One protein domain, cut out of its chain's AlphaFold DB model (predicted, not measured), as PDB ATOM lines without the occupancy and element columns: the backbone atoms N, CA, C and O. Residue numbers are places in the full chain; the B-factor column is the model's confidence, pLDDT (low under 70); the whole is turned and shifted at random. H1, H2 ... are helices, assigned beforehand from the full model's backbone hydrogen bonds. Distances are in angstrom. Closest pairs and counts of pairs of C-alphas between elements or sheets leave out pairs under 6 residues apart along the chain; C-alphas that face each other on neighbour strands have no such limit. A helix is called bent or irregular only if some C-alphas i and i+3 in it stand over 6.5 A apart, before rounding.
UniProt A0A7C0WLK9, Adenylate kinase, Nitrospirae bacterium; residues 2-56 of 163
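This is residues 2 to 56 of the 163 residues of the protein "Adenylate kinase" of Nitrospirae bacterium (UniProt A0A7C0WLK9). Two helices stand about square to each other, loosely joined: after a lead-in of residues 2 to 7 comes H1, and the longer H2 passes near it at one place, where Ile 31 of H2 comes closest to Glu 10 of H1. The unnamed tail, residues 43 to 56, leaves the far end of H2, turns and folds back along one side of H2, while residues 2 to 7 run along the other side. The last part of H1 sticks out, with residues 15 to 20 of the helix and Gly 21 after it standing free. The printed part has 55 residues with two named helices, H1 then H2, and no named strand; its class is all helix. It is only just loose, close to compact, with a radius of gyration of the C-alphas of 12.5 A and spans of 36 by 24 by 18 A.

H1, residues 8 to 20, and H2, residues 26 to 42, are close but not clearly touching, with 1 pair of C-alphas within 8 A. Their closest C-alphas are those of Glu 10 and Ile 31, 7.1 A apart. Their lines are about perpendicular, at 78 degrees, and their centres are 13.6 A apart. The five residues between them make a tight link. In H1 every O i to N i+4 pair is within hydrogen-bond range; in H2 10 of 13 are.

H1 begins at C-alpha 8, at (25.731, -43.933, 16.397), and measures 18.2 A from first to last C-alpha. H2 measures 24.8 A and ends at C-alpha 42, at (31.950, -48.422, 34.795). H2 is irregular: C-alphas 27 and 30 are 7.5 A apart, and its line is a rough one.

The two C-alphas farthest apart are those of Asp 20 and Ala 48, 36.5 A. The printed part has no cut. Its mean pLDDT is 82.9, with residues 2 to 3, 21 to 23 and 26 to 27 under 70.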
ATOM      1  N   GLY A   2      31.776 -35.001  32.387       51.84
ATOM      2  CA  GLY A   2      31.328 -36.366  32.090       51.84
ATOM      3  C   GLY A   2      31.624 -36.737  30.638       51.84
ATOM      4  O   GLY A   2      31.544 -35.879  29.754       51.84
ATOM      5  N   ILE A   3      32.006 -37.988  30.396       61.97
ATOM      6  CA  ILE A   3      32.212 -38.489  29.039       61.97
ATOM      7  C   ILE A   3      30.857 -38.509  28.322       61.97
ATOM      8  O   ILE A   3      29.876 -39.032  28.848       61.97
ATOM      9  N   SER A   4      30.776 -37.900  27.135       70.94
ATOM     10  CA  SER A   4      29.548 -37.951  26.333       70.94
ATOM     11  C   SER A   4      29.237 -39.397  25.945       70.94
ATOM     12  O   SER A   4      30.148 -40.192  25.734       70.94
ATOM     13  N   ALA A   5      27.964 -39.771  25.824       81.75
ATOM     14  CA  ALA A   5      27.601 -41.100  25.327       81.75
ATOM     15  C   ALA A   5      28.166 -41.339  23.912       81.75
ATOM     16  O   ALA A   5      28.387 -40.384  23.158       81.75
ATOM     17  N   PHE A   6      28.426 -42.599  23.543       87.75
ATOM     18  CA  PHE A   6      28.862 -42.928  22.182       87.75
ATOM     19  C   PHE A   6      27.806 -42.521  21.150       87.75
ATOM     20  O   PHE A   6      26.619 -42.802  21.329       87.75
ATOM     21  N   THR A   7      28.225 -41.861  20.071       90.38
ATOM     22  CA  THR A   7      27.333 -41.549  18.948       90.38
ATOM     23  C   THR A   7      27.073 -42.810  18.120       90.38
ATOM     24  O   THR A   7      27.814 -43.793  18.196       90.38
ATOM     25  N   LYS A   8      26.013 -42.803  17.302       90.00
ATOM     26  CA  LYS A   8      25.731 -43.933  16.397       90.00
ATOM     27  C   LYS A   8      26.885 -44.182  15.423       90.00
ATOM     28  O   LYS A   8      27.211 -45.339  15.174       90.00
ATOM     29  N   ASP A   9      27.517 -43.121  14.933       89.12
ATOM     30  CA  ASP A   9      28.626 -43.220  13.983       89.12
ATOM     31  C   ASP A   9      29.882 -43.794  14.641       89.12
ATOM     32  O   ASP A   9      30.510 -44.688  14.080       89.12
ATOM     33  N   GLU A  10      30.196 -43.374  15.873       90.06
ATOM     34  CA  GLU A  10      31.290 -43.960  16.659       90.06
ATOM     35  C   GLU A  10      31.054 -45.459  16.912       90.06
ATOM     36  O   GLU A  10      31.968 -46.265  16.751       90.06
ATOM     37  N   LEU A  11      29.825 -45.858  17.267       88.94
ATOM     38  CA  LEU A  11      29.478 -47.269  17.480       88.94
ATOM     39  C   LEU A  11      29.586 -48.092  16.194       88.94
ATOM     40  O   LEU A  11      30.087 -49.215  16.223       88.94
ATOM     41  N   ASN A  12      29.118 -47.551  15.070       88.38
ATOM     42  CA  ASN A  12      29.223 -48.215  13.773       88.38
ATOM     43  C   ASN A  12      30.684 -48.364  13.344       88.38
ATOM     44  O   ASN A  12      31.070 -49.427  12.866       88.38
ATOM     45  N   PHE A  13      31.508 -47.347  13.590       86.56
ATOM     46  CA  PHE A  13      32.939 -47.414  13.338       86.56
ATOM     47  C   PHE A  13      33.624 -48.482  14.199       86.56
ATOM     48  O   PHE A  13      34.340 -49.321  13.663       86.56
ATOM     49  N   VAL A  14      33.365 -48.514  15.514       86.38
ATOM     50  CA  VAL A  14      33.925 -49.548  16.406       86.38
ATOM     51  C   VAL A  14      33.515 -50.949  15.948       86.38
ATOM     52  O   VAL A  14      34.355 -51.844  15.924       86.38
ATOM     53  N   ARG A  15      32.257 -51.147  15.530       86.81
ATOM     54  CA  ARG A  15      31.809 -52.426  14.952       86.81
ATOM     55  C   ARG A  15      32.586 -52.792  13.688       86.81
ATOM     56  O   ARG A  15      33.000 -53.937  13.570       86.81
ATOM     57  N   GLY A  16      32.817 -51.838  12.785       83.94
ATOM     58  CA  GLY A  16      33.644 -52.052  11.594       83.94
ATOM     59  C   GLY A  16      35.071 -52.465  11.955       83.94
ATOM     60  O   GLY A  16      35.555 -53.488  11.491       83.94
ATOM     61  N   VAL A  17      35.710 -51.748  12.885       82.50
ATOM     62  CA  VAL A  17      37.062 -52.073  13.370       82.50
ATOM     63  C   VAL A  17      37.144 -53.491  13.944       82.50
ATOM     64  O   VAL A  17      38.111 -54.200  13.673       82.50
ATOM     65  N   LEU A  18      36.137 -53.910  14.715       79.88
ATOM     66  CA  LEU A  18      36.075 -55.254  15.295       79.88
ATOM     67  C   LEU A  18      35.859 -56.342  14.236       79.88
ATOM     68  O   LEU A  18      36.502 -57.385  14.319       79.88
ATOM     69  N   ASN A  19      34.993 -56.095  13.252       77.94
ATOM     70  CA  ASN A  19      34.696 -57.054  12.186       77.94
ATOM     71  C   ASN A  19      35.865 -57.209  11.204       77.94
ATOM     72  O   ASN A  19      36.179 -58.321  10.793       77.94
ATOM     73  N   ASP A  20      36.533 -56.104  10.874       75.94
ATOM     74  CA  ASP A  20      37.563 -56.052   9.832       75.94
ATOM     75  C   ASP A  20      38.989 -56.197  10.401       75.94
ATOM     76  O   ASP A  20      39.976 -56.177   9.663       75.94
ATOM     77  N   GLY A  21      39.127 -56.309  11.729       66.12
ATOM     78  CA  GLY A  21      40.417 -56.444  12.411       66.12
ATOM     79  C   GLY A  21      41.347 -55.234  12.240       66.12
ATOM     80  O   GLY A  21      42.573 -55.378  12.311       66.12
ATOM     81  N   LEU A  22      40.781 -54.051  11.986       68.81
ATOM     82  CA  LEU A  22      41.526 -52.812  11.767       68.81
ATOM     83  C   LEU A  22      42.122 -52.276  13.079       68.81
ATOM     84  O   LEU A  22      41.747 -52.673  14.182       68.81
ATOM     85  N   LEU A  23      43.077 -51.350  12.970       66.69
ATOM     86  CA  LEU A  23      43.564 -50.584  14.117       66.69
ATOM     87  C   LEU A  23      42.886 -49.219  14.162       66.69
ATOM     88  O   LEU A  23      42.569 -48.637  13.129       66.69
ATOM     89  N   LEU A  24      42.711 -48.698  15.374       71.00
ATOM     90  CA  LEU A  24      42.348 -47.300  15.573       71.00
ATOM     91  C   LEU A  24      43.548 -46.435  15.175       71.00
ATOM     92  O   LEU A  24      44.578 -46.464  15.856       71.00
ATOM     93  N   GLU A  25      43.421 -45.703  14.071       73.81
ATOM     94  CA  GLU A  25      44.420 -44.723  13.651       73.81
ATOM     95  C   GLU A  25      44.283 -43.428  14.483       73.81
ATOM     96  O   GLU A  25      43.364 -43.266  15.297       73.81
ATOM     97  N   ASN A  26      45.249 -42.519  14.330       68.06
ATOM     98  CA  ASN A  26      45.403 -41.328  15.174       68.06
ATOM     99  C   ASN A  26      44.128 -40.474  15.244       68.06
ATOM    100  O   ASN A  26      43.758 -39.990  16.316       68.06
ATOM    101  N   GLU A  27      43.448 -40.300  14.113       67.38
ATOM    102  CA  GLU A  27      42.280 -39.433  13.959       67.38
ATOM    103  C   GLU A  27      41.065 -39.959  14.736       67.38
ATOM    104  O   GLU A  27      40.207 -39.182  15.153       67.38
ATOM    105  N   GLN A  28      41.000 -41.271  14.977       72.94
ATOM    106  CA  GLN A  28      39.913 -41.909  15.720       72.94
ATOM    107  C   GLN A  28      40.290 -42.213  17.174       72.94
ATOM    108  O   GLN A  28      39.512 -42.838  17.895       72.94
ATOM    109  N   PHE A  29      41.447 -41.747  17.658       71.88
ATOM    110  CA  PHE A  29      41.898 -42.073  19.013       71.88
ATOM    111  C   PHE A  29      41.004 -41.499  20.119       71.88
ATOM    112  O   PHE A  29      40.932 -42.060  21.215       71.88
ATOM    113  N   TYR A  30      40.232 -40.445  19.838       79.12
ATOM    114  CA  TYR A  30      39.225 -39.966  20.785       79.12
ATOM    115  C   TYR A  30      38.231 -41.080  21.178       79.12
ATOM    116  O   TYR A  30      37.749 -41.067  22.309       79.12
ATOM    117  N   ILE A  31      37.994 -42.070  20.302       84.12
ATOM    118  CA  ILE A  31      37.190 -43.272  20.572       84.12
ATOM    119  C   ILE A  31      37.916 -44.201  21.548       84.12
ATOM    120  O   ILE A  31      37.308 -44.622  22.527       84.12
ATOM    121  N   ALA A  32      39.210 -44.483  21.354       80.31
ATOM    122  CA  ALA A  32      40.000 -45.288  22.298       80.31
ATOM    123  C   ALA A  32      40.019 -44.651  23.695       80.31
ATOM    124  O   ALA A  32      39.770 -45.316  24.701       80.31
ATOM    125  N   ARG A  33      40.233 -43.331  23.746       82.88
ATOM    126  CA  ARG A  33      40.164 -42.542  24.977       82.88
ATOM    127  C   ARG A  33      38.786 -42.649  25.632       82.88
ATOM    128  O   ARG A  33      38.698 -42.831  26.841       82.88
ATOM    129  N   LYS A  34      37.712 -42.564  24.842       86.38
ATOM    130  CA  LYS A  34      36.326 -42.701  25.308       86.38
ATOM    131  C   LYS A  34      36.051 -44.093  25.873       86.38
ATOM    132  O   LYS A  34      35.521 -44.186  26.973       86.38
ATOM    133  N   ILE A  35      36.486 -45.152  25.183       85.75
ATOM    134  CA  ILE A  35      36.400 -46.543  25.658       85.75
ATOM    135  C   ILE A  35      37.105 -46.676  27.010       85.75
ATOM    136  O   ILE A  35      36.520 -47.199  27.957       85.75
ATOM    137  N   PHE A  36      38.332 -46.162  27.118       85.56
ATOM    138  CA  PHE A  36      39.118 -46.260  28.343       85.56
ATOM    139  C   PHE A  36      38.476 -45.509  29.516       85.56
ATOM    140  O   PHE A  36      38.368 -46.042  30.617       85.56
ATOM    141  N   TYR A  37      37.974 -44.301  29.279       86.62
ATOM    142  CA  TYR A  37      37.241 -43.556  30.293       86.62
ATOM    143  C   TYR A  37      35.940 -44.242  30.721       86.62
ATOM    144  O   TYR A  37      35.663 -44.331  31.915       86.62
ATOM    145  N   THR A  38      35.154 -44.750  29.769       88.38
ATOM    146  CA  THR A  38      33.936 -45.507  30.079       88.38
ATOM    147  C   THR A  38      34.260 -46.750  30.906       88.38
ATOM    148  O   THR A  38      33.504 -47.074  31.816       88.38
ATOM    149  N   PHE A  39      35.388 -47.420  30.645       89.19
ATOM    150  CA  PHE A  39      35.876 -48.521  31.477       89.19
ATOM    151  C   PHE A  39      36.190 -48.062  32.911       89.19
ATOM    152  O   PHE A  39      35.665 -48.646  33.854       89.19
ATOM    153  N   ILE A  40      36.957 -46.977  33.082       89.44
ATOM    154  CA  ILE A  40      37.279 -46.401  34.402       89.44
ATOM    155  C   ILE A  40      36.006 -46.073  35.195       89.44
ATOM    156  O   ILE A  40      35.906 -46.420  36.371       89.44
ATOM    157  N   GLU A  41      35.026 -45.420  34.564       89.75
ATOM    158  CA  GLU A  41      33.765 -45.050  35.218       89.75
ATOM    159  C   GLU A  41      32.912 -46.274  35.566       89.75
ATOM    160  O   GLU A  41      32.397 -46.373  36.682       89.75
ATOM    161  N   ARG A  42      32.771 -47.217  34.626       91.25
ATOM    162  CA  ARG A  42      31.950 -48.422  34.795       91.25
ATOM    163  C   ARG A  42      32.484 -49.321  35.904       91.25
ATOM    164  O   ARG A  42      31.704 -49.760  36.745       91.25
ATOM    165  N   GLU A  43      33.795 -49.538  35.926       93.12
ATOM    166  CA  GLU A  43      34.470 -50.352  36.941       93.12
ATOM    167  C   GLU A  43      34.761 -49.561  38.230       93.12
ATOM    168  O   GLU A  43      35.286 -50.111  39.194       93.12
ATOM    169  N   ARG A  44      34.378 -48.274  38.282       92.50
ATOM    170  CA  ARG A  44      34.547 -47.370  39.436       92.50
ATOM    171  C   ARG A  44      35.990 -47.311  39.942       92.50
ATOM    172  O   ARG A  44      36.223 -47.227  41.151       92.50
ATOM    173  N   ILE A  45      36.933 -47.330  39.006       92.12
ATOM    174  CA  ILE A  45      38.366 -47.328  39.283       92.12
ATOM    175  C   ILE A  45      38.749 -46.042  40.017       92.12
ATOM    176  O   ILE A  45      38.421 -44.926  39.600       92.12
ATOM    177  N   LYS A  46      39.458 -46.198  41.130       91.12
ATOM    178  CA  LYS A  46      39.976 -45.119  41.967       91.12
ATOM    179  C   LYS A  46      41.445 -44.873  41.649       91.12
ATOM    180  O   LYS A  46      42.137 -45.706  41.081       91.12
ATOM    181  N   LYS A  47      41.967 -43.729  42.098       87.12
ATOM    182  CA  LYS A  47      43.377 -43.354  41.882       87.12
ATOM    183  C   LYS A  47      44.401 -44.343  42.458       87.12
ATOM    184  O   LYS A  47      45.534 -44.336  42.000       87.12
ATOM    185  N   ALA A  48      44.031 -45.110  43.483       89.31
ATOM    186  CA  ALA A  48      44.917 -46.083  44.123       89.31
ATOM    187  C   ALA A  48      44.898 -47.459  43.436       89.31
ATOM    188  O   ALA A  48      45.726 -48.305  43.761       89.31
ATOM    189  N   ASP A  49      43.957 -47.686  42.518       93.06
ATOM    190  CA  ASP A  49      43.814 -48.968  41.846       93.06
ATOM    191  C   ASP A  49      44.833 -49.088  40.706       93.06
ATOM    192  O   ASP A  49      45.171 -48.113  40.030       93.06
ATOM    193  N   ILE A  50      45.307 -50.311  40.476       92.50
ATOM    194  CA  ILE A  50      46.238 -50.635  39.394       92.50
ATOM    195  C   ILE A  50      45.438 -51.170  38.207       92.50
ATOM    196  O   ILE A  50      44.572 -52.028  38.364       92.50
ATOM    197  N   ILE A  51      45.756 -50.686  37.005       92.94
ATOM    198  CA  ILE A  51      45.159 -51.158  35.753       92.94
ATOM    199  C   ILE A  51      46.239 -51.853  34.927       92.94
ATOM    200  O   ILE A  51      47.308 -51.291  34.700       92.94
ATOM    201  N   ILE A  52      45.928 -53.046  34.420       92.75
ATOM    202  CA  ILE A  52      46.759 -53.734  33.430       92.75
ATOM    203  C   ILE A  52      46.227 -53.389  32.042       92.75
ATOM    204  O   ILE A  52      45.112 -53.759  31.673       92.75
ATOM    205  N   LEU A  53      47.031 -52.670  31.264       91.06
ATOM    206  CA  LEU A  53      46.684 -52.289  29.901       91.06
ATOM    207  C   LEU A  53      47.263 -53.308  28.917       91.06
ATOM    208  O   LEU A  53      48.451 -53.287  28.608       91.06
ATOM    209  N   ASN A  54      46.414 -54.202  28.414       89.19
ATOM    210  CA  ASN A  54      46.798 -55.164  27.386       89.19
ATOM    211  C   ASN A  54      46.306 -54.701  26.008       89.19
ATOM    212  O   ASN A  54      45.108 -54.681  25.730       89.19
ATOM    213  N   GLY A  55      47.239 -54.326  25.132       82.06
ATOM    214  CA  GLY A  55      46.932 -53.938  23.754       82.06
ATOM    215  C   GLY A  55      46.591 -52.460  23.543       82.06
ATOM    216  O   GLY A  55      46.207 -52.109  22.425       82.06
ATOM    217  N   LEU A  56      46.770 -51.613  24.561       85.56
ATOM    218  CA  LEU A  56      46.718 -50.149  24.505       85.56
ATOM    219  C   LEU A  56      47.815 -49.587  25.435       85.56
ATOM    220  O   LEU A  56      47.947 -50.090  26.544       85.56
TER     221      LEU A  56